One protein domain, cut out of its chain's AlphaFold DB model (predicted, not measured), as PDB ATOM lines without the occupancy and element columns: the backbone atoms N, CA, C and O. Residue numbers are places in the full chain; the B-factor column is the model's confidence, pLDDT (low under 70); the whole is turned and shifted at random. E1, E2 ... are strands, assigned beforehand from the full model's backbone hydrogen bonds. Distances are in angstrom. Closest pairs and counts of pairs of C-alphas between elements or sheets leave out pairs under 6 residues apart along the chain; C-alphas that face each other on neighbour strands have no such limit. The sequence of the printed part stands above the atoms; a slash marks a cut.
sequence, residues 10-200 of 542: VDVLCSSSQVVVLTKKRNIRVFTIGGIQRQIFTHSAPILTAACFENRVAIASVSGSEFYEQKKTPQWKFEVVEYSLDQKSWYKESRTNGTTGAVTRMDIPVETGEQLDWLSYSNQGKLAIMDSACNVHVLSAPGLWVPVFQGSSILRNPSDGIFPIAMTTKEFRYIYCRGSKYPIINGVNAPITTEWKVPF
ATOM      1  N   VAL A  10     -24.852  45.228 -25.031       93.19
ATOM      2  CA  VAL A  10     -23.653  45.970 -25.455       93.19
ATOM      3  C   VAL A  10     -23.287  45.567 -26.872       93.19
ATOM      4  O   VAL A  10     -23.112  46.439 -27.713       93.19
ATOM      5  N   ASP A  11     -23.239  44.263 -27.133       94.06
ATOM      6  CA  ASP A  11     -22.848  43.721 -28.428       94.06
ATOM      7  C   ASP A  11     -23.533  42.371 -28.684       94.06
ATOM      8  O   ASP A  11     -23.959  41.684 -27.744       94.06
ATOM      9  N   VAL A  12     -23.661  42.008 -29.957       94.81
ATOM     10  CA  VAL A  12     -24.256  40.753 -30.417       94.81
ATOM     11  C   VAL A  12     -23.343  40.125 -31.456       94.81
ATOM     12  O   VAL A  12     -23.099  40.689 -32.517       94.81
ATOM     13  N   LEU A  13     -22.906  38.906 -31.171       95.25
ATOM     14  CA  LEU A  13     -22.056  38.113 -32.041       95.25
ATOM     15  C   LEU A  13     -22.872  36.960 -32.621       95.25
ATOM     16  O   LEU A  13     -23.703  36.362 -31.932       95.25
ATOM     17  N   CYS A  14     -22.627  36.626 -33.881       94.06
ATOM     18  CA  CYS A  14     -23.313  35.542 -34.570       94.06
ATOM     19  C   CYS A  14     -22.295  34.651 -35.277       94.06
ATOM     20  O   CYS A  14     -21.485  35.135 -36.066       94.06
ATOM     21  N   SER A  15     -22.353  33.352 -35.001       92.00
ATOM     22  CA  SER A  15     -21.560  32.335 -35.683       92.00
ATOM     23  C   SER A  15     -22.463  31.350 -36.428       92.00
ATOM     24  O   SER A  15     -23.690  31.392 -36.337       92.00
ATOM     25  N   SER A  16     -21.849  30.411 -37.145       90.00
ATOM     26  CA  SER A  16     -22.548  29.316 -37.827       90.00
ATOM     27  C   SER A  16     -23.268  28.344 -36.886       90.00
ATOM     28  O   SER A  16     -24.059  27.529 -37.356       90.00
ATOM     29  N   SER A  17     -23.018  28.404 -35.573       88.25
ATOM     30  CA  SER A  17     -23.608  27.485 -34.594       88.25
ATOM     31  C   SER A  17     -24.399  28.183 -33.486       88.25
ATOM     32  O   SER A  17     -25.332  27.584 -32.940       88.25
ATOM     33  N   GLN A  18     -24.066  29.431 -33.141       93.00
ATOM     34  CA  GLN A  18     -24.608  30.112 -31.966       93.00
ATOM     35  C   GLN A  18     -24.721  31.626 -32.127       93.00
ATOM     36  O   GLN A  18     -23.994  32.255 -32.891       93.00
ATOM     37  N   VAL A  19     -25.617  32.213 -31.337       95.19
ATOM     38  CA  VAL A  19     -25.753  33.661 -31.161       95.19
ATOM     39  C   VAL A  19     -25.339  34.006 -29.740       95.19
ATOM     40  O   VAL A  19     -25.800  33.381 -28.787       95.19
ATOM     41  N   VAL A  20     -24.472  34.996 -29.578       95.44
ATOM     42  CA  VAL A  20     -23.914  35.378 -28.282       95.44
ATOM     43  C   VAL A  20     -24.223  36.838 -28.016       95.44
ATOM     44  O   VAL A  20     -23.930  37.705 -28.828       95.44
ATOM     45  N   VAL A  21     -24.829  37.109 -26.866       95.38
ATOM     46  CA  VAL A  21     -25.212  38.457 -26.448       95.38
ATOM     47  C   VAL A  21     -24.345  38.870 -25.271       95.38
ATOM     48  O   VAL A  21     -24.352  38.210 -24.226       95.38
ATOM     49  N   LEU A  22     -23.628  39.977 -25.442       95.56
ATOM     50  CA  LEU A  22     -22.820  40.611 -24.407       95.56
ATOM     51  C   LEU A  22     -23.633  41.718 -23.749       95.56
ATOM     52  O   LEU A  22     -24.235  42.553 -24.427       95.56
ATOM     53  N   THR A  23     -23.665  41.738 -22.420       94.56
ATOM     54  CA  THR A  23     -24.478  42.703 -21.675       94.56
ATOM     55  C   THR A  23     -23.654  43.686 -20.849       94.56
ATOM     56  O   THR A  23     -22.486  43.461 -20.539       94.56
ATOM     57  N   LYS A  24     -24.292  44.781 -20.416       92.44
ATOM     58  CA  LYS A  24     -23.680  45.828 -19.575       92.44
ATOM     59  C   LYS A  24     -23.194  45.301 -18.225       92.44
ATOM     60  O   LYS A  24     -22.240  45.833 -17.669       92.44
ATOM     61  N   LYS A  25     -23.823  44.242 -17.705       92.19
ATOM     62  CA  LYS A  25     -23.384  43.546 -16.485       92.19
ATOM     63  C   LYS A  25     -22.256  42.541 -16.746       92.19
ATOM     64  O   LYS A  25     -21.959  41.738 -15.869       92.19
ATOM     65  N   ARG A  26     -21.646  42.576 -17.939       93.06
ATOM     66  CA  ARG A  26     -20.609  41.645 -18.412       93.06
ATOM     67  C   ARG A  26     -21.087  40.197 -18.468       93.06
ATOM     68  O   ARG A  26     -20.272  39.278 -18.432       93.06
ATOM     69  N   ASN A  27     -22.400  39.982 -18.549       93.88
ATOM     70  CA  ASN A  27     -22.932  38.647 -18.752       93.88
ATOM     71  C   ASN A  27     -22.827  38.302 -20.233       93.88
ATOM     72  O   ASN A  27     -23.194  39.094 -21.100       93.88
ATOM     73  N   ILE A  28     -22.349  37.097 -20.490       94.75
ATOM     74  CA  ILE A  28     -22.302  36.464 -21.794       94.75
ATOM     75  C   ILE A  28     -23.454  35.476 -21.814       94.75
ATOM     76  O   ILE A  28     -23.525  34.576 -20.975       94.75
ATOM     77  N   ARG A  29     -24.391  35.677 -22.738       93.88
ATOM     78  CA  ARG A  29     -25.554  34.807 -22.919       93.88
ATOM     79  C   ARG A  29     -25.455  34.131 -24.274       93.88
ATOM     80  O   ARG A  29     -25.439  34.816 -25.291       93.88
ATOM     81  N   VAL A  30     -25.411  32.806 -24.274       93.94
ATOM     82  CA  VAL A  30     -25.309  31.994 -25.487       93.94
ATOM     83  C   VAL A  30     -26.682  31.450 -25.850       93.94
ATOM     84  O   VAL A  30     -27.394  30.902 -25.003       93.94
ATOM     85  N   PHE A  31     -27.036  31.575 -27.120       93.44
ATOM     86  CA  PHE A  31     -28.249  31.044 -27.717       93.44
ATOM     87  C   PHE A  31     -27.885  30.130 -28.878       93.44
ATOM     88  O   PHE A  31     -26.913  30.362 -29.596       93.44
ATOM     89  N   THR A  32     -28.694  29.103 -29.099       92.50
ATOM     90  CA  THR A  32     -28.684  28.411 -30.388       92.50
ATOM     91  C   THR A  32     -29.248  29.337 -31.467       92.50
ATOM     92  O   THR A  32     -29.970  30.287 -31.161       92.50
ATOM     93  N   ILE A  33     -28.984  29.041 -32.742       91.44
ATOM     94  CA  ILE A  33     -29.560  29.802 -33.870       91.44
ATOM     95  C   ILE A  33     -31.097  29.792 -33.835       91.44
ATOM     96  O   ILE A  33     -31.737  30.776 -34.187       91.44
ATOM     97  N   GLY A  34     -31.698  28.710 -33.327       90.94
ATOM     98  CA  GLY A  34     -33.143  28.606 -33.103       90.94
ATOM     99  C   GLY A  34     -33.672  29.388 -31.892       90.94
ATOM    100  O   GLY A  34     -34.858  29.297 -31.589       90.94
ATOM    101  N   GLY A  35     -32.822  30.123 -31.167       90.75
ATOM    102  CA  GLY A  35     -33.214  30.978 -30.043       90.75
ATOM    103  C   GLY A  35     -33.290  30.283 -28.680       90.75
ATOM    104  O   GLY A  35     -33.774  30.886 -27.722       90.75
ATOM    105  N   ILE A  36     -32.806  29.041 -28.548       91.88
ATOM    106  CA  ILE A  36     -32.767  28.342 -27.253       91.88
ATOM    107  C   ILE A  36     -31.621  28.907 -26.420       91.88
ATOM    108  O   ILE A  36     -30.470  28.872 -26.846       91.88
ATOM    109  N   GLN A  37     -31.919  29.367 -25.208       92.44
ATOM    110  CA  GLN A  37     -30.907  29.838 -24.269       92.44
ATOM    111  C   GLN A  37     -30.101  28.662 -23.695       92.44
ATOM    112  O   GLN A  37     -30.673  27.684 -23.217       92.44
ATOM    113  N   ARG A  38     -28.770  28.754 -23.757       90.06
ATOM    114  CA  ARG A  38     -27.832  27.713 -23.318       90.06
ATOM    115  C   ARG A  38     -27.032  28.200 -22.107       90.06
ATOM    116  O   ARG A  38     -27.546  28.187 -20.992       90.06
ATOM    117  N   GLN A  39     -25.787  28.620 -22.308       89.00
ATOM    118  CA  GLN A  39     -24.885  29.044 -21.243       89.00
ATOM    119  C   GLN A  39     -25.090  30.522 -20.882       89.00
ATOM    120  O   GLN A  39     -25.357  31.367 -21.741       89.00
ATOM    121  N   ILE A  40     -24.939  30.836 -19.593       92.00
ATOM    122  CA  ILE A  40     -24.885  32.204 -19.073       92.00
ATOM    123  C   ILE A  40     -23.750  32.263 -18.061       92.00
ATOM    124  O   ILE A  40     -23.746  31.502 -17.096       92.00
ATOM    125  N   PHE A  41     -22.800  33.161 -18.268       92.06
ATOM    126  CA  PHE A  41     -21.672  33.357 -17.359       92.06
ATOM    127  C   PHE A  41     -21.163  34.794 -17.460       92.06
ATOM    128  O   PHE A  41     -21.611  35.554 -18.316       92.06
ATOM    129  N   THR A  42     -20.254  35.188 -16.575       93.81
ATOM    130  CA  THR A  42     -19.778  36.574 -16.482       93.81
ATOM    131  C   THR A  42     -18.319  36.681 -16.912       93.81
ATOM    132  O   THR A  42     -17.480  35.877 -16.501       93.81
ATOM    133  N   HIS A  43     -18.010  37.690 -17.725       93.88
ATOM    134  CA  HIS A  43     -16.644  38.056 -18.082       93.88
ATOM    135  C   HIS A  43     -15.997  38.897 -16.969       93.88
ATOM    136  O   HIS A  43     -16.621  39.808 -16.423       93.88
ATOM    137  N   SER A  44     -14.741  38.602 -16.622       90.69
ATOM    138  CA  SER A  44     -14.069  39.210 -15.465       90.69
ATOM    139  C   SER A  44     -13.653  40.670 -15.678       90.69
ATOM    140  O   SER A  44     -13.639  41.442 -14.720       90.69
ATOM    141  N   ALA A  45     -13.353  41.074 -16.912       91.00
ATOM    142  CA  ALA A  45     -12.790  42.385 -17.235       91.00
ATOM    143  C   ALA A  45     -13.780  43.277 -18.024       91.00
ATOM    144  O   ALA A  45     -14.857  42.815 -18.407       91.00
ATOM    145  N   PRO A  46     -13.511  44.584 -18.200       90.12
ATOM    146  CA  PRO A  46     -14.295  45.427 -19.102       90.12
ATOM    147  C   PRO A  46     -14.148  44.953 -20.554       90.12
ATOM    148  O   PRO A  46     -13.030  44.838 -21.043       90.12
ATOM    149  N   ILE A  47     -15.276  44.717 -21.225       92.00
ATOM    150  CA  ILE A  47     -15.328  44.270 -22.623       92.00
ATOM    151  C   ILE A  47     -15.030  45.463 -23.536       92.00
ATOM    152  O   ILE A  47     -15.765  46.450 -23.486       92.00
ATOM    153  N   LEU A  48     -13.980  45.365 -24.356       91.94
ATOM    154  CA  LEU A  48     -13.655  46.359 -25.385       91.94
ATOM    155  C   LEU A  48     -14.303  45.996 -26.720       91.94
ATOM    156  O   LEU A  48     -15.067  46.772 -27.284       91.94
ATOM    157  N   THR A  49     -13.995  44.798 -27.204       93.31
ATOM    158  CA  THR A  49     -14.504  44.246 -28.458       93.31
ATOM    159  C   THR A  49     -14.539  42.729 -28.354       93.31
ATOM    160  O   THR A  49     -13.879  42.137 -27.493       93.31
ATOM    161  N   ALA A  50     -15.325  42.087 -29.205       95.44
ATOM    162  CA  ALA A  50     -15.449  40.646 -29.218       95.44
ATOM    163  C   ALA A  50     -15.633  40.115 -30.639       95.44
ATOM    164  O   ALA A  50     -16.119  40.801 -31.532       95.44
ATOM    165  N   ALA A  51     -15.243  38.864 -30.834       95.56
ATOM    166  CA  ALA A  51     -15.400  38.140 -32.081       95.56
ATOM    167  C   ALA A  51     -15.866  36.716 -31.783       95.56
ATOM    168  O   ALA A  51     -15.588  36.161 -30.718       95.56
ATOM    169  N   CYS A  52     -16.562  36.093 -32.728       94.50
ATOM    170  CA  CYS A  52     -16.963  34.697 -32.611       94.50
ATOM    171  C   CYS A  52     -16.627  33.919 -33.879       94.50
ATOM    172  O   CYS A  52     -16.722  34.445 -34.988       94.50
ATOM    173  N   PHE A  53     -16.288  32.649 -33.705       93.00
ATOM    174  CA  PHE A  53     -16.076  31.708 -34.793       93.00
ATOM    175  C   PHE A  53     -16.543  30.331 -34.352       93.00
ATOM    176  O   PHE A  53     -16.033  29.786 -33.377       93.00
ATOM    177  N   GLU A  54     -17.527  29.779 -35.059       91.25
ATOM    178  CA  GLU A  54     -18.173  28.515 -34.691       91.25
ATOM    179  C   GLU A  54     -18.579  28.495 -33.202       91.25
ATOM    180  O   GLU A  54     -19.378  29.325 -32.761       91.25
ATOM    181  N   ASN A  55     -18.045  27.560 -32.417       89.94
ATOM    182  CA  ASN A  55     -18.287  27.433 -30.982       89.94
ATOM    183  C   ASN A  55     -17.355  28.300 -30.113       89.94
ATOM    184  O   ASN A  55     -17.512  28.293 -28.896       89.94
ATOM    185  N   ARG A  56     -16.414  29.050 -30.690       91.12
ATOM    186  CA  ARG A  56     -15.449  29.882 -29.960       91.12
ATOM    187  C   ARG A  56     -15.863  31.348 -29.932       91.12
ATOM    188  O   ARG A  56     -16.392  31.884 -30.907       91.12
ATOM    189  N   VAL A  57     -15.615  32.002 -28.803       93.94
ATOM    190  CA  VAL A  57     -15.843  33.440 -28.613       93.94
ATOM    191  C   VAL A  57     -14.600  34.060 -28.005       93.94
ATOM    192  O   VAL A  57     -14.231  33.713 -26.889       93.94
ATOM    193  N   ALA A  58     -13.989  35.006 -28.704       95.38
ATOM    194  CA  ALA A  58     -12.878  35.803 -28.213       95.38
ATOM    195  C   ALA A  58     -13.395  37.149 -27.712       95.38
ATOM    196  O   ALA A  58     -14.120  37.843 -28.421       95.38
ATOM    197  N   ILE A  59     -13.007  37.530 -26.500       95.69
ATOM    198  CA  ILE A  59     -13.327  38.833 -25.915       95.69
ATOM    199  C   ILE A  59     -12.024  39.529 -25.563       95.69
ATOM    200  O   ILE A  59     -11.255  39.005 -24.756       95.69
ATOM    201  N   ALA A  60     -11.796  40.697 -26.154       95.50
ATOM    202  CA  ALA A  60     -10.673  41.549 -25.809       95.50
ATOM    203  C   ALA A  60     -11.045  42.513 -24.682       95.50
ATOM    204  O   ALA A  60     -12.100  43.157 -24.706       95.50
ATOM    205  N   SER A  61     -10.130  42.629 -23.728       94.12
ATOM    206  CA  SER A  61     -10.316  43.382 -22.498       94.12
ATOM    207  C   SER A  61      -9.011  44.018 -22.033       94.12
ATOM    208  O   SER A  61      -7.918  43.623 -22.437       94.12
ATOM    209  N   VAL A  62      -9.127  45.008 -21.150       91.38
ATOM    210  CA  VAL A  62      -7.972  45.587 -20.454       91.38
ATOM    211  C   VAL A  62      -7.642  44.746 -19.226       91.38
ATOM    212  O   VAL A  62      -8.524  44.452 -18.415       91.38
ATOM    213  N   SER A  63      -6.367  44.396 -19.082       88.88
ATOM    214  CA  SER A  63      -5.807  43.657 -17.955       88.88
ATOM    215  C   SER A  63      -4.860  44.551 -17.151       88.88
ATOM    216  O   SER A  63      -4.081  45.320 -17.709       88.88
ATOM    217  N   GLY A  64      -4.901  44.440 -15.824       83.00
ATOM    218  CA  GLY A  64      -4.001  45.175 -14.931       83.00
ATOM    219  C   GLY A  64      -4.283  46.678 -14.802       83.00
ATOM    220  O   GLY A  64      -5.394  47.153 -15.041       83.00
ATOM    221  N   SER A  65      -3.269  47.408 -14.336       82.00
ATOM    222  CA  SER A  65      -3.279  48.862 -14.150       82.00
ATOM    223  C   SER A  65      -2.501  49.568 -15.259       82.00
ATOM    224  O   SER A  65      -1.792  48.928 -16.035       82.00
ATOM    225  N   GLU A  66      -2.600  50.897 -15.304       86.06
ATOM    226  CA  GLU A  66      -1.729  51.695 -16.165       86.06
ATOM    227  C   GLU A  66      -0.248  51.455 -15.836       86.06
ATOM    228  O   GLU A  66       0.132  51.270 -14.674       86.06
ATOM    229  N   PHE A  67       0.583  51.456 -16.871       85.19
ATOM    230  CA  PHE A  67       2.034  51.468 -16.751       85.19
ATOM    231  C   PHE A  67       2.622  52.516 -17.694       85.19
ATOM    232  O   PHE A  67       1.970  52.971 -18.633       85.19
ATOM    233  N   TYR A  68       3.857  52.923 -17.425       84.50
ATOM    234  CA  TYR A  68       4.556  53.938 -18.201       84.50
ATOM    235  C   TYR A  68       5.844  53.328 -18.742       84.50
ATOM    236  O   TYR A  68       6.648  52.792 -17.980       84.50
ATOM    237  N   GLU A  69       6.042  53.421 -20.051       78.31
ATOM    238  CA  GLU A  69       7.336  53.146 -20.676       78.31
ATOM    239  C   GLU A  69       8.111  54.457 -20.878       78.31
ATOM    240  O   GLU A  69       7.785  55.493 -20.303       78.31
ATOM    241  N   GLN A  70       9.154  54.444 -21.712       70.06
ATOM    242  CA  GLN A  70       9.981  55.622 -22.004       70.06
ATOM    243  C   GLN A  70       9.171  56.843 -22.494       70.06
ATOM    244  O   GLN A  70       9.610  57.982 -22.330       70.06
ATOM    245  N   LYS A  71       7.971  56.631 -23.056       63.44
ATOM    246  CA  LYS A  71       6.999  57.692 -23.355       63.44
ATOM    247  C   LYS A  71       6.163  58.003 -22.100       63.44
ATOM    248  O   LYS A  71       5.582  57.103 -21.507       63.44
ATOM    249  N   LYS A  72       6.016  59.290 -21.740       67.88
ATOM    250  CA  LYS A  72       5.189  59.790 -20.607       67.88
ATOM    251  C   LYS A  72       3.666  59.623 -20.802       67.88
ATOM    252  O   LYS A  72       2.883  60.410 -20.278       67.88
ATOM    253  N   THR A  73       3.234  58.654 -21.597       78.19
ATOM    254  CA  THR A  73       1.826  58.357 -21.859       78.19
ATOM    255  C   THR A  73       1.441  57.089 -21.106       78.19
ATOM    256  O   THR A  73       2.204  56.121 -21.176       78.19
ATOM    257  N   PRO A  74       0.294  57.066 -20.404       82.69
ATOM    258  CA  PRO A  74      -0.180  55.848 -19.763       82.69
ATOM    259  C   PRO A  74      -0.454  54.783 -20.830       82.69
ATOM    260  O   PRO A  74      -1.065  55.069 -21.860       82.69
ATOM    261  N   GLN A  75       0.026  53.569 -20.584       84.69
ATOM    262  CA  GLN A  75      -0.224  52.386 -21.399       84.69
ATOM    263  C   GLN A  75      -1.028  51.360 -20.602       84.69
ATOM    264  O   GLN A  75      -0.981  51.326 -19.370       84.69
ATOM    265  N   TRP A  76      -1.750  50.503 -21.319       87.12
ATOM    266  CA  TRP A  76      -2.560  49.437 -20.744       87.12
ATOM    267  C   TRP A  76      -2.162  48.098 -21.340       87.12
ATOM    268  O   TRP A  76      -1.842  48.002 -22.523       87.12
ATOM    269  N   LYS A  77      -2.204  47.052 -20.515       89.88
ATOM    270  CA  LYS A  77      -2.041  45.688 -21.003       89.88
ATOM    271  C   LYS A  77      -3.388  45.207 -21.531       89.88
ATOM    272  O   LYS A  77      -4.401  45.320 -20.842       89.88
ATOM    273  N   PHE A  78      -3.401  44.653 -22.735       92.50
ATOM    274  CA  PHE A  78      -4.602  44.072 -23.327       92.50
ATOM    275  C   PHE A  78      -4.524  42.543 -23.289       92.50
ATOM    276  O   PHE A  78      -3.466  41.956 -23.521       92.50
ATOM    277  N   GLU A  79      -5.649  41.900 -22.989       94.19
ATOM    278  CA  GLU A  79      -5.796  40.443 -22.999       94.19
ATOM    279  C   GLU A  79      -6.986  40.037 -23.874       94.19
ATOM    280  O   GLU A  79      -8.017  40.713 -23.879       94.19
ATOM    281  N   VAL A  80      -6.865  38.919 -24.591       95.19
ATOM    282  CA  VAL A  80      -8.015  38.202 -25.145       95.19
ATOM    283  C   VAL A  80      -8.311  36.998 -24.273       95.19
ATOM    284  O   VAL A  80      -7.439  36.174 -23.995       95.19
ATOM    285  N   VAL A  81      -9.577  36.859 -23.899       94.00
ATOM    286  CA  VAL A  81     -10.111  35.634 -23.314       94.00
ATOM    287  C   VAL A  81     -10.951  34.922 -24.367       94.00
ATOM    288  O   VAL A  81     -11.999  35.424 -24.772       94.00
ATOM    289  N   GLU A  82     -10.479  33.761 -24.812       93.06
ATOM    290  CA  GLU A  82     -11.222  32.862 -25.689       93.06
ATOM    291  C   GLU A  82     -12.035  31.868 -24.852       93.06
ATOM    292  O   GLU A  82     -11.524  31.238 -23.927       93.06
ATOM    293  N   TYR A  83     -13.311  31.731 -25.194       91.19
ATOM    294  CA  TYR A  83     -14.255  30.797 -24.607       91.19
ATOM    295  C   TYR A  83     -14.611  29.716 -25.629       91.19
ATOM    296  O   TYR A  83     -15.182  30.035 -26.672       91.19
ATOM    297  N   SER A  84     -14.328  28.450 -25.317       89.12
ATOM    298  CA  SER A  84     -14.840  27.290 -26.056       89.12
ATOM    299  C   SER A  84     -16.234  26.953 -25.533       89.12
ATOM    300  O   SER A  84     -16.411  26.518 -24.396       89.12
ATOM    301  N   LEU A  85     -17.256  27.216 -26.341       86.25
ATOM    302  CA  LEU A  85     -18.663  27.103 -25.962       86.25
ATOM    303  C   LEU A  85     -19.332  26.002 -26.779       86.25
ATOM    304  O   LEU A  85     -20.324  26.240 -27.468       86.25
ATOM    305  N   ASP A  86     -18.803  24.776 -26.716       83.44
ATOM    306  CA  ASP A  86     -19.485  23.647 -27.350       83.44
ATOM    307  C   ASP A  86     -20.889  23.484 -26.762       83.44
ATOM    308  O   ASP A  86     -21.086  23.195 -25.578       83.44
ATOM    309  N   GLN A  87     -21.903  23.628 -27.610       78.06
ATOM    310  CA  GLN A  87     -23.274  23.454 -27.175       78.06
ATOM    311  C   GLN A  87     -23.482  22.056 -26.604       78.06
ATOM    312  O   GLN A  87     -24.170  21.940 -25.598       78.06
ATOM    313  N   LYS A  88     -22.907  20.997 -27.178       80.25
ATOM    314  CA  LYS A  88     -23.256  19.619 -26.796       80.25
ATOM    315  C   LYS A  88     -22.594  19.170 -25.496       80.25
ATOM    316  O   LYS A  88     -23.215  18.425 -24.741       80.25
ATOM    317  N   SER A  89     -21.365  19.607 -25.235       75.00
ATOM    318  CA  SER A  89     -20.544  19.044 -24.165       75.00
ATOM    319  C   SER A  89     -19.715  20.048 -23.364       75.00
ATOM    320  O   SER A  89     -18.790  19.628 -22.677       75.00
ATOM    321  N   TRP A  90     -20.095  21.334 -23.333       74.75
ATOM    322  CA  TRP A  90     -19.407  22.372 -22.536       74.75
ATOM    323  C   TRP A  90     -19.108  21.983 -21.073       74.75
ATOM    324  O   TRP A  90     -18.147  22.469 -20.491       74.75
ATOM    325  N   TYR A  91     -19.917  21.113 -20.461       74.88
ATOM    326  CA  TYR A  91     -19.756  20.657 -19.074       74.88
ATOM    327  C   TYR A  91     -18.737  19.515 -18.900       74.88
ATOM    328  O   TYR A  91     -18.402  19.165 -17.771       74.88
ATOM    329  N   LYS A  92     -18.274  18.896 -19.995       71.44
ATOM    330  CA  LYS A  92     -17.269  17.819 -19.975       71.44
ATOM    331  C   LYS A  92     -15.838  18.356 -19.998       71.44
ATOM    332  O   LYS A  92     -14.920  17.652 -19.583       71.44
ATOM    333  N   GLU A  93     -15.645  19.588 -20.459       63.34
ATOM    334  CA  GLU A  93     -14.348  20.263 -20.460       63.34
ATOM    335  C   GLU A  93     -13.997  20.729 -19.036       63.34
ATOM    336  O   GLU A  93     -14.333  21.832 -18.604       63.34
ATOM    337  N   SER A  94     -13.339  19.856 -18.267       54.78
ATOM    338  CA  SER A  94     -12.872  20.176 -16.913       54.78
ATOM    339  C   SER A  94     -11.503  20.859 -16.928       54.78
ATOM    340  O   SER A  94     -10.590  20.435 -17.633       54.78
ATOM    341  N   ARG A  95     -11.311  21.849 -16.044       58.91
ATOM    342  CA  ARG A  95     -10.002  22.485 -15.773       58.91
ATOM    343  C   ARG A  95      -8.951  21.525 -15.192       58.91
ATOM    344  O   ARG A  95      -7.796  21.907 -15.052       58.91
ATOM    345  N   THR A  96      -9.338  20.311 -14.800       51.12
ATOM    346  CA  THR A  96      -8.485  19.379 -14.043       51.12
ATOM    347  C   THR A  96      -7.541  18.535 -14.902       51.12
ATOM    348  O   THR A  96      -6.663  17.886 -14.343       51.12
ATOM    349  N   ASN A  97      -7.671  18.540 -16.234       46.00
ATOM    350  CA  ASN A  97      -6.945  17.605 -17.110       46.00
ATOM    351  C   ASN A  97      -5.700  18.204 -17.792       46.00
ATOM    352  O   ASN A  97      -5.317  17.755 -18.869       46.00
ATOM    353  N   GLY A  98      -5.072  19.231 -17.208       43.34
ATOM    354  CA  GLY A  98      -3.860  19.862 -17.766       43.34
ATOM    355  C   GLY A  98      -4.068  20.602 -19.098       43.34
ATOM    356  O   GLY A  98      -3.147  21.229 -19.608       43.34
ATOM    357  N   THR A  99      -5.282  20.563 -19.637       47.41
ATOM    358  CA  THR A  99      -5.776  21.401 -20.723       47.41
ATOM    359  C   THR A  99      -6.283  22.706 -20.117       47.41
ATOM    360  O   THR A  99      -6.948  22.702 -19.076       47.41
ATOM    361  N   THR A 100      -5.972  23.841 -20.750       51.12
ATOM    362  CA  THR A 100      -6.756  25.067 -20.559       51.12
ATOM    363  C   THR A 100      -8.211  24.644 -20.747       51.12
ATOM    364  O   THR A 100      -8.516  24.081 -21.793       51.12
ATOM    365  N   GLY A 101      -9.066  24.744 -19.723       62.09
ATOM    366  CA  GLY A 101     -10.461  24.282 -19.826       62.09
ATOM    367  C   GLY A 101     -11.235  25.043 -20.916       62.09
ATOM    368  O   GLY A 101     -10.650  25.617 -21.823       62.09
ATOM    369  N   ALA A 102     -12.551  25.202 -20.780       74.31
ATOM    370  CA  ALA A 102     -13.349  26.004 -21.724       74.31
ATOM    371  C   ALA A 102     -12.924  27.495 -21.871       74.31
ATOM    372  O   ALA A 102     -13.600  28.264 -22.549       74.31
ATOM    373  N   VAL A 103     -11.856  27.942 -21.195       86.19
ATOM    374  CA  VAL A 103     -11.366  29.320 -21.179       86.19
ATOM    375  C   VAL A 103      -9.851  29.345 -21.374       86.19
ATOM    376  O   VAL A 103      -9.113  28.809 -20.543       86.19
ATOM    377  N   THR A 104      -9.403  30.066 -22.397       87.88
ATOM    378  CA  THR A 104      -7.991  30.333 -22.693       87.88
ATOM    379  C   THR A 104      -7.742  31.834 -22.619       87.88
ATOM    380  O   THR A 104      -8.534  32.623 -23.127       87.88
ATOM    381  N   ARG A 105      -6.659  32.252 -21.957       90.12
ATOM    382  CA  ARG A 105      -6.272  33.667 -21.846       90.12
ATOM    383  C   ARG A 105      -4.967  33.901 -22.582       90.12
ATOM    384  O   ARG A 105      -4.032  33.123 -22.409       90.12
ATOM    385  N   MET A 106      -4.923  34.960 -23.376       92.06
ATOM    386  CA  MET A 106      -3.792  35.299 -24.230       92.06
ATOM    387  C   MET A 106      -3.500  36.788 -24.104       92.06
ATOM    388  O   MET A 106      -4.401  37.614 -24.231       92.06
ATOM    389  N   ASP A 107      -2.239  37.124 -23.869       91.88
ATOM    390  CA  ASP A 107      -1.785  38.510 -23.894       91.88
ATOM    391  C   ASP A 107      -1.668  38.985 -25.348       91.88
ATOM    392  O   ASP A 107      -1.264  38.216 -26.221       91.88
ATOM    393  N   ILE A 108      -2.039  40.238 -25.610       92.00
ATOM    394  CA  ILE A 108      -2.101  40.825 -26.954       92.00
ATOM    395  C   ILE A 108      -0.864  41.704 -27.193       92.00
ATOM    396  O   ILE A 108      -0.604  42.590 -26.376       92.00
ATOM    397  N   PRO A 109      -0.131  41.538 -28.309       91.00
ATOM    398  CA  PRO A 109       0.883  42.499 -28.710       91.00
ATOM    399  C   PRO A 109       0.206  43.738 -29.300       91.00
ATOM    400  O   PRO A 109      -0.481  43.665 -30.320       91.00
ATOM    401  N   VAL A 110       0.403  44.877 -28.646       89.81
ATOM    402  CA  VAL A 110      -0.023  46.196 -29.125       89.81
ATOM    403  C   VAL A 110       1.210  47.090 -29.155       89.81
ATOM    404  O   VAL A 110       2.048  47.015 -28.254       89.81
ATOM    405  N   GLU A 111       1.352  47.899 -30.204       86.62
ATOM    406  CA  GLU A 111       2.477  48.825 -30.325       86.62
ATOM    407  C   GLU A 111       2.496  49.877 -29.193       86.62
ATOM    408  O   GLU A 111       1.474  50.247 -28.612       86.62
ATOM    409  N   THR A 112       3.694  50.358 -28.845       84.88
ATOM    410  CA  THR A 112       3.913  51.249 -27.692       84.88
ATOM    411  C   THR A 112       3.140  52.572 -27.792       84.88
ATOM    412  O   THR A 112       3.494  53.479 -28.557       84.88
ATOM    413  N   GLY A 113       2.130  52.725 -26.933       82.06
ATOM    414  CA  GLY A 113       1.250  53.900 -26.900       82.06
ATOM    415  C   GLY A 113       0.032  53.813 -27.824       82.06
ATOM    416  O   GLY A 113      -0.723  54.779 -27.896       82.06
ATOM    417  N   GLU A 114      -0.175  52.673 -28.481       87.69
ATOM    418  CA  GLU A 114      -1.331  52.401 -29.333       87.69
ATOM    419  C   GLU A 114      -2.423  51.625 -28.569       87.69
ATOM    420  O   GLU A 114      -2.230  51.162 -27.439       87.69
ATOM    421  N   GLN A 115      -3.609  51.518 -29.168       89.62
ATOM    422  CA  GLN A 115      -4.767  50.803 -28.624       89.62
ATOM    423  C   GLN A 115      -5.196  49.671 -29.558       89.62
ATOM    424  O   GLN A 115      -4.800  49.620 -30.719       89.62
ATOM    425  N   LEU A 116      -6.010  48.747 -29.044       92.44
ATOM    426  CA  LEU A 116      -6.630  47.706 -29.857       92.44
ATOM    427  C   LEU A 116      -7.835  48.278 -30.620       92.44
ATOM    428  O   LEU A 116      -8.831  48.643 -29.998       92.44
ATOM    429  N   ASP A 117      -7.766  48.270 -31.951       92.38
ATOM    430  CA  ASP A 117      -8.815  48.812 -32.827       92.38
ATOM    431  C   ASP A 117      -9.701  47.709 -33.437       92.38
ATOM    432  O   ASP A 117     -10.877  47.945 -33.725       92.38
ATOM    433  N   TRP A 118      -9.181  46.490 -33.628       94.44
ATOM    434  CA  TRP A 118      -9.936  45.395 -34.250       94.44
ATOM    435  C   TRP A 118      -9.572  44.019 -33.697       94.44
ATOM    436  O   TRP A 118      -8.414  43.736 -33.396       94.44
ATOM    437  N   LEU A 119     -10.578  43.147 -33.620       95.75
ATOM    438  CA  LEU A 119     -10.473  41.741 -33.244       95.75
ATOM    439  C   LEU A 119     -11.363  40.936 -34.192       95.75
ATOM    440  O   LEU A 119     -12.536  41.261 -34.362       95.75
ATOM    441  N   SER A 120     -10.832  39.875 -34.788       94.94
ATOM    442  CA  SER A 120     -11.612  38.992 -35.653       94.94
ATOM    443  C   SER A 120     -11.027  37.595 -35.687       94.94
ATOM    444  O   SER A 120      -9.852  37.384 -35.410       94.94
ATOM    445  N   TYR A 121     -11.842  36.637 -36.107       94.75
ATOM    446  CA  TYR A 121     -11.339  35.360 -36.581       94.75
ATOM    447  C   TYR A 121     -11.106  35.393 -38.090       94.75
ATOM    448  O   TYR A 121     -11.756  36.146 -38.821       94.75
ATOM    449  N   SER A 122     -10.177  34.566 -38.558       93.38
ATOM    450  CA  SER A 122     -10.039  34.237 -39.969       93.38
ATOM    451  C   SER A 122     -11.117  33.245 -40.404       93.38
ATOM    452  O   SER A 122     -11.787  32.621 -39.580       93.38
ATOM    453  N   ASN A 123     -11.242  33.027 -41.710       89.38
ATOM    454  CA  ASN A 123     -12.132  32.003 -42.266       89.38
ATOM    455  C   ASN A 123     -11.813  30.557 -41.819       89.38
ATOM    456  O   ASN A 123     -12.637  29.676 -42.024       89.38
ATOM    457  N   GLN A 124     -10.634  30.310 -41.241       86.56
ATOM    458  CA  GLN A 124     -10.238  29.024 -40.647       86.56
ATOM    459  C   GLN A 124     -10.185  29.090 -39.111       86.56
ATOM    460  O   GLN A 124      -9.631  28.211 -38.461       86.56
ATOM    461  N   GLY A 125     -10.707  30.159 -38.508       88.75
ATOM    462  CA  GLY A 125     -10.774  30.281 -37.057       88.75
ATOM    463  C   GLY A 125      -9.442  30.595 -36.379       88.75
ATOM    464  O   GLY A 125      -9.266  30.251 -35.209       88.75
ATOM    465  N   LYS A 126      -8.512  31.253 -37.081       91.38
ATOM    466  CA  LYS A 126      -7.339  31.877 -36.448       91.38
ATOM    467  C   LYS A 126      -7.713  33.231 -35.883       91.38
ATOM    468  O   LYS A 126      -8.371  34.004 -36.570       91.38
ATOM    469  N   LEU A 127      -7.264  33.536 -34.676       94.44
ATOM    470  CA  LEU A 127      -7.513  34.839 -34.082       94.44
ATOM    471  C   LEU A 127      -6.582  35.894 -34.694       94.44
ATOM    472  O   LEU A 127      -5.383  35.660 -34.829       94.44
ATOM    473  N   ALA A 128      -7.129  37.044 -35.058       95.69
ATOM    474  CA  ALA A 128      -6.410  38.181 -35.610       95.69
ATOM    475  C   ALA A 128      -6.786  39.459 -34.854       95.69
ATOM    476  O   ALA A 128      -7.935  39.644 -34.448       95.69
ATOM    477  N   ILE A 129      -5.808  40.339 -34.691       95.81
ATOM    478  CA  ILE A 129      -5.944  41.630 -34.015       95.81
ATOM    479  C   ILE A 129      -5.341  42.731 -34.878       95.81
ATOM    480  O   ILE A 129      -4.407  42.472 -35.637       95.81
ATOM    481  N   MET A 130      -5.831  43.957 -34.725       95.12
ATOM    482  CA  MET A 130      -5.196  45.148 -35.286       95.12
ATOM    483  C   MET A 130      -5.105  46.241 -34.225       95.12
ATOM    484  O   MET A 130      -6.079  46.488 -33.508       95.12
ATOM    485  N   ASP A 131      -3.949  46.887 -34.146       93.19
ATOM    486  CA  ASP A 131      -3.740  48.069 -33.312       93.19
ATOM    487  C   ASP A 131      -4.094  49.375 -34.053       93.19
ATOM    488  O   ASP A 131      -4.382  49.383 -35.255       93.19
ATOM    489  N   SER A 132      -4.068  50.501 -33.340       90.25
ATOM    490  CA  SER A 132      -4.323  51.827 -33.914       90.25
ATOM    491  C   SER A 132      -3.218  52.347 -34.843       90.25
ATOM    492  O   SER A 132      -3.477  53.271 -35.621       90.25
ATOM    493  N   ALA A 133      -2.043  51.709 -34.854       89.56
ATOM    494  CA  ALA A 133      -0.995  51.903 -35.859       89.56
ATOM    495  C   ALA A 133      -1.231  51.084 -37.147       89.56
ATOM    496  O   ALA A 133      -0.431  51.142 -38.087       89.56
ATOM    497  N   CYS A 134      -2.364  50.377 -37.239       92.62
ATOM    498  CA  CYS A 134      -2.754  49.535 -38.370       92.62
ATOM    499  C   CYS A 134      -1.808  48.340 -38.608       92.62
ATOM    500  O   CYS A 134      -1.692  47.858 -39.739       92.62
ATOM    501  N   ASN A 135      -1.130  47.846 -37.570       93.75
ATOM    502  CA  ASN A 135      -0.394  46.588 -37.619       93.75
ATOM    503  C   ASN A 135      -1.335  45.436 -37.285       93.75
ATOM    504  O   ASN A 135      -2.059  45.473 -36.288       93.75
ATOM    505  N   VAL A 136      -1.307  44.390 -38.106       95.19
ATOM    506  CA  VAL A 136      -2.150  43.210 -37.915       95.19
ATOM    507  C   VAL A 136      -1.293  42.047 -37.455       95.19
ATOM    508  O   VAL A 136      -0.329  41.664 -38.126       95.19
ATOM    509  N   HIS A 137      -1.696  41.445 -36.343       95.06
ATOM    510  CA  HIS A 137      -1.079  40.236 -35.816       95.06
ATOM    511  C   HIS A 137      -2.079  39.085 -35.862       95.06
ATOM    512  O   HIS A 137      -3.265  39.260 -35.581       95.06
ATOM    513  N   VAL A 138      -1.595  37.895 -36.205       94.75
ATOM    514  CA  VAL A 138      -2.386  36.662 -36.231       94.75
ATOM    515  C   VAL A 138      -1.799  35.674 -35.241       94.75
ATOM    516  O   VAL A 138      -0.589  35.456 -35.207       94.75
ATOM    517  N   LEU A 139      -2.661  35.058 -34.441       93.56
ATOM    518  CA  LEU A 139      -2.281  33.997 -33.528       93.56
ATOM    519  C   LEU A 139      -1.999  32.714 -34.316       93.56
ATOM    520  O   LEU A 139      -2.864  32.190 -35.023       93.56
ATOM    521  N   SER A 140      -0.777  32.218 -34.182       90.12
ATOM    522  CA  SER A 140      -0.338  30.952 -34.751       90.12
ATOM    523  C   SER A 140      -0.653  29.777 -33.824       90.12
ATOM    524  O   SER A 140      -0.736  29.941 -32.605       90.12
ATOM    525  N   ALA A 141      -0.759  28.581 -34.402       85.94
ATOM    526  CA  ALA A 141      -0.944  27.305 -33.716       85.94
ATOM    527  C   ALA A 141      -0.059  27.105 -32.457       85.94
ATOM    528  O   ALA A 141      -0.592  26.688 -31.428       85.94
ATOM    529  N   PRO A 142       1.247  27.447 -32.452       83.00
ATOM    530  CA  PRO A 142       2.096  27.323 -31.263       83.00
ATOM    531  C   PRO A 142       1.807  28.347 -30.150       83.00
ATOM    532  O   PRO A 142       2.499  28.342 -29.136       83.00
ATOM    533  N   GLY A 143       0.840  29.254 -30.330       86.38
ATOM    534  CA  GLY A 143       0.525  30.329 -29.382       86.38
ATOM    535  C   GLY A 143       1.346  31.608 -29.579       86.38
ATOM    536  O   GLY A 143       1.397  32.448 -28.685       86.38
ATOM    537  N   LEU A 144       1.999  31.764 -30.734       90.88
ATOM    538  CA  LEU A 144       2.789  32.951 -31.072       90.88
ATOM    539  C   LEU A 144       1.960  33.939 -31.890       90.88
ATOM    540  O   LEU A 144       1.288  33.545 -32.842       90.88
ATOM    541  N   TRP A 145       2.062  35.226 -31.573       94.19
ATOM    542  CA  TRP A 145       1.495  36.283 -32.404       94.19
ATOM    543  C   TRP A 145       2.458  36.653 -33.527       94.19
ATOM    544  O   TRP A 145       3.554  37.150 -33.283       94.19
ATOM    545  N   VAL A 146       2.035  36.412 -34.763       94.50
ATOM    546  CA  VAL A 146       2.826  36.674 -35.964       94.50
ATOM    547  C   VAL A 146       2.349  37.979 -36.604       94.50
ATOM    548  O   VAL A 146       1.168  38.068 -36.951       94.50
ATOM    549  N   PRO A 147       3.216  38.991 -36.786       94.69
ATOM    550  CA  PRO A 147       2.873  40.187 -37.549       94.69
ATOM    551  C   PRO A 147       2.751  39.827 -39.033       94.69
ATOM    552  O   PRO A 147       3.724  39.409 -39.657       94.69
ATOM    553  N   VAL A 148       1.549  39.966 -39.597       93.44
ATOM    554  CA  VAL A 148       1.252  39.598 -40.999       93.44
ATOM    555  C   VAL A 148       1.065  40.806 -41.909       93.44
ATOM    556  O   VAL A 148       1.026  40.659 -43.131       93.44
ATOM    557  N   PHE A 149       0.895  41.989 -41.325       93.75
ATOM    558  CA  PHE A 149       0.674  43.223 -42.058       93.75
ATOM    559  C   PHE A 149       1.143  44.411 -41.228       93.75
ATOM    560  O   PHE A 149       0.830  44.503 -40.042       93.75
ATOM    561  N   GLN A 150       1.851  45.335 -41.872       92.12
ATOM    562  CA  GLN A 150       2.382  46.529 -41.229       92.12
ATOM    563  C   GLN A 150       1.844  47.773 -41.939       92.12
ATOM    564  O   GLN A 150       2.241  48.076 -43.072       92.12
ATOM    565  N   GLY A 151       0.944  48.499 -41.274       87.94
ATOM    566  CA  GLY A 151       0.256  49.656 -41.848       87.94
ATOM    567  C   GLY A 151       1.206  50.766 -42.296       87.94
ATOM    568  O   GLY A 151       0.992  51.375 -43.345       87.94
ATOM    569  N   SER A 152       2.320  50.962 -41.584       87.00
ATOM    570  CA  SER A 152       3.329  51.983 -41.904       87.00
ATOM    571  C   SER A 152       3.970  51.838 -43.290       87.00
ATOM    572  O   SER A 152       4.471  52.820 -43.830       87.00
ATOM    573  N   SER A 153       3.924  50.649 -43.902       85.81
ATOM    574  CA  SER A 153       4.432  50.429 -45.264       85.81
ATOM    575  C   SER A 153       3.478  50.905 -46.371       85.81
ATOM    576  O   SER A 153       3.901  51.111 -47.507       85.81
ATOM    577  N   ILE A 154       2.192  51.081 -46.052       87.81
ATOM    578  CA  ILE A 154       1.117  51.365 -47.018       87.81
ATOM    579  C   ILE A 154       0.516  52.756 -46.802       87.81
ATOM    580  O   ILE A 154       0.108  53.422 -47.761       87.81
ATOM    581  N   LEU A 155       0.452  53.206 -45.550       88.44
ATOM    582  CA  LEU A 155      -0.012  54.541 -45.200       88.44
ATOM    583  C   LEU A 155       0.931  55.597 -45.792       88.44
ATOM    584  O   LEU A 155       2.147  55.529 -45.638       88.44
ATOM    585  N   ARG A 156       0.359  56.578 -46.503       85.62
ATOM    586  CA  ARG A 156       1.119  57.663 -47.150       85.62
ATOM    587  C   ARG A 156       1.132  58.910 -46.285       85.62
ATOM    588  O   ARG A 156       2.153  59.585 -46.211       85.62
ATOM    589  N   ASN A 157       0.004  59.198 -45.639       86.94
ATOM    590  CA  ASN A 157      -0.143  60.311 -44.715       86.94
ATOM    591  C   ASN A 157      -0.485  59.798 -43.309       86.94
ATOM    592  O   ASN A 157      -1.185  58.793 -43.186       86.94
ATOM    593  N   PRO A 158      -0.086  60.515 -42.245       85.12
ATOM    594  CA  PRO A 158      -0.420  60.148 -40.865       85.12
ATOM    595  C   PRO A 158      -1.919  60.267 -40.548       85.12
ATOM    596  O   PRO A 158      -2.388  59.719 -39.560       85.12
ATOM    597  N   SER A 159      -2.675  61.007 -41.363       87.94
ATOM    598  CA  SER A 159      -4.132  61.118 -41.256       87.94
ATOM    599  C   SER A 159      -4.883  59.987 -41.961       87.94
ATOM    600  O   SER A 159      -6.098  59.891 -41.805       87.94
ATOM    601  N   ASP A 160      -4.200  59.202 -42.797       90.94
ATOM    602  CA  ASP A 160      -4.816  58.077 -43.494       90.94
ATOM    603  C   ASP A 160      -4.969  56.899 -42.527       90.94
ATOM    604  O   ASP A 160      -4.171  56.721 -41.608       90.94
ATOM    605  N   GLY A 161      -6.002  56.092 -42.737       90.88
ATOM    606  CA  GLY A 161      -6.297  54.928 -41.917       90.88
ATOM    607  C   GLY A 161      -6.618  53.704 -42.760       90.88
ATOM    608  O   GLY A 161      -6.908  53.789 -43.956       90.88
ATOM    609  N   ILE A 162      -6.574  52.545 -42.117       93.50
ATOM    610  CA  ILE A 162      -6.941  51.268 -42.718       93.50
ATOM    611  C   ILE A 162      -8.134  50.718 -41.951       93.50
ATOM    612  O   ILE A 162      -8.072  50.528 -40.740       93.50
ATOM    613  N   PHE A 163      -9.227  50.463 -42.667       93.69
ATOM    614  CA  PHE A 163     -10.417  49.856 -42.091       93.69
ATOM    615  C   PHE A 163     -10.449  48.357 -42.422       93.69
ATOM    616  O   PHE A 163     -10.655  48.002 -43.589       93.69
ATOM    617  N   PRO A 164     -10.223  47.466 -41.443       94.38
ATOM    618  CA  PRO A 164     -10.184  46.028 -41.675       94.38
ATOM    619  C   PRO A 164     -11.581  45.497 -42.005       94.38
ATOM    620  O   PRO A 164     -12.571  45.903 -41.400       94.38
ATOM    621  N   ILE A 165     -11.665  44.565 -42.956       92.75
ATOM    622  CA  ILE A 165     -12.918  43.881 -43.303       92.75
ATOM    623  C   ILE A 165     -12.864  42.427 -42.857       92.75
ATOM    624  O   ILE A 165     -13.742  41.961 -42.136       92.75
ATOM    625  N   ALA A 166     -11.864  41.688 -43.332       92.19
ATOM    626  CA  ALA A 166     -11.796  40.252 -43.119       92.19
ATOM    627  C   ALA A 166     -10.364  39.736 -43.219       92.19
ATOM    628  O   ALA A 166      -9.524  40.287 -43.934       92.19
ATOM    629  N   MET A 167     -10.129  38.617 -42.538       92.06
ATOM    630  CA  MET A 167      -8.886  37.868 -42.602       92.06
ATOM    631  C   MET A 167      -9.136  36.485 -43.211       92.06
ATOM    632  O   MET A 167     -10.013  35.741 -42.775       92.06
ATOM    633  N   THR A 168      -8.346  36.131 -44.214       89.81
ATOM    634  CA  THR A 168      -8.241  34.767 -44.753       89.81
ATOM    635  C   THR A 168      -6.926  34.158 -44.260       89.81
ATOM    636  O   THR A 168      -6.126  34.844 -43.640       89.81
ATOM    637  N   THR A 169      -6.652  32.883 -44.522       81.44
ATOM    638  CA  THR A 169      -5.370  32.238 -44.165       81.44
ATOM    639  C   THR A 169      -4.125  32.828 -44.814       81.44
ATOM    640  O   THR A 169      -3.028  32.559 -44.338       81.44
ATOM    641  N   LYS A 170      -4.276  33.554 -45.922       83.50
ATOM    642  CA  LYS A 170      -3.156  34.108 -46.695       83.50
ATOM    643  C   LYS A 170      -3.341  35.565 -47.081       83.50
ATOM    644  O   LYS A 170      -2.406  36.186 -47.566       83.50
ATOM    645  N   GLU A 171      -4.542  36.096 -46.890       91.88
ATOM    646  CA  GLU A 171      -4.931  37.410 -47.380       91.88
ATOM    647  C   GLU A 171      -5.574  38.213 -46.259       91.88
ATOM    648  O   GLU A 171      -6.416  37.708 -45.514       91.88
ATOM    649  N   PHE A 172      -5.227  39.487 -46.197       94.38
ATOM    650  CA  PHE A 172      -5.897  40.495 -45.402       94.38
ATOM    651  C   PHE A 172      -6.688  41.418 -46.329       94.38
ATOM    652  O   PHE A 172      -6.159  41.923 -47.321       94.38
ATOM    653  N   ARG A 173      -7.974  41.616 -46.022       94.31
ATOM    654  CA  ARG A 173      -8.874  42.473 -46.797       94.31
ATOM    655  C   ARG A 173      -9.250  43.695 -45.987       94.31
ATOM    656  O   ARG A 173      -9.777  43.566 -44.880       94.31
ATOM    657  N   TYR A 174      -9.023  44.868 -46.558       94.19
ATOM    658  CA  TYR A 174      -9.260  46.142 -45.893       94.19
ATOM    659  C   TYR A 174      -9.689  47.227 -46.878       94.19
ATOM    660  O   TYR A 174      -9.541  47.093 -48.089       94.19
ATOM    661  N   ILE A 175     -10.215  48.325 -46.351       93.38
ATOM    662  CA  ILE A 175     -10.470  49.552 -47.101       93.38
ATOM    663  C   ILE A 175      -9.420  50.578 -46.702       93.38
ATOM    664  O   ILE A 175      -9.195  50.823 -45.518       93.38
ATOM    665  N   TYR A 176      -8.797  51.199 -47.699       92.12
ATOM    666  CA  TYR A 176      -7.911  52.330 -47.475       92.12
ATOM    667  C   TYR A 176      -8.721  53.621 -47.334       92.12
ATOM    668  O   TYR A 176      -9.394  54.049 -48.277       92.12
ATOM    669  N   CYS A 177      -8.632  54.256 -46.172       90.19
ATOM    670  CA  CYS A 177      -9.370  55.463 -45.831       90.19
ATOM    671  C   CYS A 177      -8.432  56.677 -45.900       90.19
ATOM    672  O   CYS A 177      -7.475  56.788 -45.137       90.19
ATOM    673  N   ARG A 178      -8.694  57.605 -46.829       89.25
ATOM    674  CA  ARG A 178      -7.898  58.838 -46.976       89.25
ATOM    675  C   ARG A 178      -8.360  59.897 -45.983       89.25
ATOM    676  O   ARG A 178      -9.513  60.313 -46.040       89.25
ATOM    677  N   GLY A 179      -7.456  60.367 -45.128       87.31
ATOM    678  CA  GLY A 179      -7.733  61.415 -44.141       87.31
ATOM    679  C   GLY A 179      -8.731  61.029 -43.041       87.31
ATOM    680  O   GLY A 179      -9.216  61.909 -42.331       87.31
ATOM    681  N   SER A 180      -9.077  59.746 -42.910       88.50
ATOM    682  CA  SER A 180      -9.992  59.236 -41.889       88.50
ATOM    683  C   SER A 180      -9.623  57.811 -41.482       88.50
ATOM    684  O   SER A 180      -9.007  57.075 -42.245       88.50
ATOM    685  N   LYS A 181     -10.054  57.391 -40.284       85.94
ATOM    686  CA  LYS A 181      -9.946  55.990 -39.836       85.94
ATOM    687  C   LYS A 181     -11.042  55.089 -40.411       85.94
ATOM    688  O   LYS A 181     -10.847  53.891 -40.579       85.94
ATOM    689  N   TYR A 182     -12.197  55.672 -40.725       89.06
ATOM    690  CA  TYR A 182     -13.388  54.946 -41.154       89.06
ATOM    691  C   TYR A 182     -13.762  55.294 -42.598       89.06
ATOM    692  O   TYR A 182     -13.570  56.447 -43.011       89.06
ATOM    693  N   PRO A 183     -14.314  54.332 -43.355       88.81
ATOM    694  CA  PRO A 183     -14.749  54.565 -44.721       88.81
ATOM    695  C   PRO A 183     -15.944  55.520 -44.754       88.81
ATOM    696  O   PRO A 183     -16.868  55.423 -43.946       88.81
ATOM    697  N   ILE A 184     -15.950  56.439 -45.719       85.75
ATOM    698  CA  ILE A 184     -17.077  57.352 -45.931       85.75
ATOM    699  C   ILE A 184     -18.194  56.581 -46.641       85.75
ATOM    700  O   ILE A 184     -17.994  56.104 -47.756       85.75
ATOM    701  N   ILE A 185     -19.370  56.493 -46.013       77.62
ATOM    702  CA  ILE A 185     -20.518  55.677 -46.464       77.62
ATOM    703  C   ILE A 185     -20.964  56.025 -47.895       77.62
ATOM    704  O   ILE A 185     -21.348  55.145 -48.656       77.62
ATOM    705  N   ASN A 186     -20.861  57.297 -48.287       74.38
ATOM    706  CA  ASN A 186     -21.286  57.777 -49.607       74.38
ATOM    707  C   ASN A 186     -20.200  57.648 -50.698       74.38
ATOM    708  O   ASN A 186     -20.416  58.087 -51.825       74.38
ATOM    709  N   GLY A 187     -19.021  57.107 -50.373       69.69
ATOM    710  CA  GLY A 187     -17.906  56.937 -51.307       69.69
ATOM    711  C   GLY A 187     -17.796  55.512 -51.852       69.69
ATOM    712  O   GLY A 187     -18.092  54.543 -51.155       69.69
ATOM    713  N   VAL A 188     -17.308  55.370 -53.091       68.56
ATOM    714  CA  VAL A 188     -16.895  54.064 -53.630       68.56
ATOM    715  C   VAL A 188     -15.595  53.653 -52.945       68.56
ATOM    716  O   VAL A 188     -14.511  54.092 -53.323       68.56
ATOM    717  N   ASN A 189     -15.714  52.812 -51.923       78.38
ATOM    718  CA  ASN A 189     -14.585  52.250 -51.196       78.38
ATOM    719  C   ASN A 189     -14.416  50.783 -51.596       78.38
ATOM    720  O   ASN A 189     -15.064  49.901 -51.035       78.38
ATOM    721  N   ALA A 190     -13.583  50.524 -52.605       84.44
ATOM    722  CA  ALA A 190     -13.291  49.161 -53.030       84.44
ATOM    723  C   ALA A 190     -12.384  48.467 -51.993       84.44
ATOM    724  O   ALA A 190     -11.330  49.021 -51.660       84.44
ATOM    725  N   PRO A 191     -12.756  47.275 -51.492       90.88
ATOM    726  CA  PRO A 191     -11.873  46.466 -50.664       90.88
ATOM    727  C   PRO A 191     -10.583  46.123 -51.412       90.88
ATOM    728  O   PRO A 191     -10.619  45.656 -52.549       90.88
ATOM    729  N   ILE A 192      -9.450  46.333 -50.753       92.88
ATOM    730  CA  ILE A 192      -8.126  45.924 -51.207       92.88
ATOM    731  C   ILE A 192      -7.788  44.608 -50.513       92.88
ATOM    732  O   ILE A 192      -7.937  44.480 -49.298       92.88
ATOM    733  N   THR A 193      -7.317  43.642 -51.294       93.75
ATOM    734  CA  THR A 193      -6.798  42.366 -50.797       93.75
ATOM    735  C   THR A 193      -5.277  42.413 -50.849       93.75
ATOM    736  O   THR A 193      -4.699  42.777 -51.871       93.75
ATOM    737  N   THR A 194      -4.613  42.078 -49.748       92.62
ATOM    738  CA  THR A 194      -3.149  42.023 -49.659       92.62
ATOM    739  C   THR A 194      -2.727  40.705 -49.032       92.62
ATOM    740  O   THR A 194      -3.319  40.271 -48.047       92.62
ATOM    741  N   GLU A 195      -1.718  40.059 -49.602       92.25
ATOM    742  CA  GLU A 195      -1.162  38.824 -49.051       92.25
ATOM    743  C   GLU A 195      -0.407  39.078 -47.740       92.25
ATOM    744  O   GLU A 195       0.085  40.179 -47.484       92.25
ATOM    745  N   TRP A 196      -0.315  38.056 -46.892       91.56
ATOM    746  CA  TRP A 196       0.419  38.142 -45.633       91.56
ATOM    747  C   TRP A 196       1.910  38.374 -45.877       91.56
ATOM    748  O   TRP A 196       2.591  37.558 -46.502       91.56
ATOM    749  N   LYS A 197       2.432  39.465 -45.315       90.62
ATOM    750  CA  LYS A 197       3.842  39.834 -45.392       90.62
ATOM    751  C   LYS A 197       4.399  40.028 -43.989       90.62
ATOM    752  O   LYS A 197       4.061  40.982 -43.294       90.62
ATOM    753  N   VAL A 198       5.272  39.110 -43.596       91.88
ATOM    754  CA  VAL A 198       5.974  39.148 -42.314       91.88
ATOM    755  C   VAL A 198       7.193  40.068 -42.484       91.88
ATOM    756  O   VAL A 198       7.835  40.030 -43.538       91.88
ATOM    757  N   PRO A 199       7.521  40.923 -41.499       91.56
ATOM    758  CA  PRO A 199       8.627  41.875 -41.583       91.56
ATOM    759  C   PRO A 199       9.994  41.179 -41.446       91.56
ATOM    760  O   PRO A 199      10.675  41.294 -40.429       91.56
ATOM    761  N   PHE A 200      10.404  40.444 -42.480       92.00
ATOM    762  CA  PHE A 200      11.736  39.851 -42.571       92.00
ATOM    763  C   PHE A 200      12.817  40.900 -42.868       92.00
ATOM    764  O   PHE A 200      12.582  41.928 -43.512       92.00
TER     765      PHE A 200
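This is residues 10 to 200 of the 542 residues of the protein "Mcl1_mid domain-containing protein" of Caenorhabditis nigoni (UniProt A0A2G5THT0). Four small twisted sheets stand face to face in turn, like four blades of a propeller that does not close into a ring. The first strands of the sheets, E1, E5, E9 and E13, make a curved row along the inner side of this open fan, and the last strands, E4, E8, E12 and E15, spread apart on its far side. The 191 printed residues hold no named helix and fifteen named strands, E1 to E15 in order; the class is all strand, and each sheet is antiparallel, ordered E1 E2 E3 E4, E5 E6 E7 E8, E9 E10 E11 E12 and E13 E14 E15. The second sheet has the longest strand, E6, which forms a long hairpin with E7. The whole is compact, with a radius of gyration of the C-alphas of 17.7 A and spans of 51 by 41 by 34 A.

The second sheet along the chain has E5, residues 47 to 53, E6, residues 56 to 68, E7, residues 74 to 84, and E8, residues 103 to 107. It is a meander, each strand the antiparallel neighbour of the one before, and it is strongly twisted. N 51 and O 58 of E5 and E6 are 2.9 A apart, N 59 and O 81 of E6 and E7 2.9 A, and N 80 and O 106 of E7 and E8 2.8 A, all within hydrogen-bond range. E6 bends by 64 degrees at residue 65. This sheet is face to face with the meander of E9, residues 116 to 121, E10, 127 to 131, E11, 136 to 139, and E12, 145 to 149; the parts that face each other are 8.9 A centre to centre. The closest C-alphas of E5 and E9 are those of Ala 51 and Ser 120, 5.3 A apart. In the third sheet N 120 and O 128, N 129 and O 137, and N 138 and O 146 are each 2.9 A apart, within hydrogen-bond range. Also face to face with the sheet E5 E6 E7 E8 is the meander of E1, residues 10 to 14, E2, residues 18 to 23, E3, residues 27 to 32, and E4, residues 37 to 42; the parts that face each other are 9.5 A centre to centre. The closest C-alphas of E1 and E5 are those of Leu 13 and Cys 52, 6.2 A. Here N 13 and O 20, N 21 and O 29, and N 28 and O 41 are each 2.8 A apart, within hydrogen-bond range. The third sheet is face to face with the meander of E13, residues 161 to 167, E14, 171 to 177, and E15, 192 to 195; the closest C-alphas of E9 and E13 are those of Tyr 121 and Met 167, 7.0 A. N 163 and O 175 are 2.9 A apart and N 172 and O 194 2.8 A, within hydrogen-bond range. The four form a stack of sheets, face to face in turn; E1 and E13 are apart.

E1 begins at C-alpha 10, (-23.653, 45.970, -25.455). E6 measures 33.4 A from first to last C-alpha and E7 32.7 A; E6 bends at C-alpha 65, (-3.279, 48.862, -14.150). E14 measures 18.7 A, E5 17.5 A and E13 17.3 A. E15 ends at C-alpha 195, (-1.162, 38.824, -49.051).

The C-alphas farthest apart are those of Thr 96 and Asn 186, 53.9 A. The printed part has no cut. The long links are E7 to E8, E12 to E13 and E14 to E15, with 18, 11 and 14 residues. The mean pLDDT of the printed part is 87.8, and residues 71 to 72, 93 to 101 and 187 to 188 are under 70.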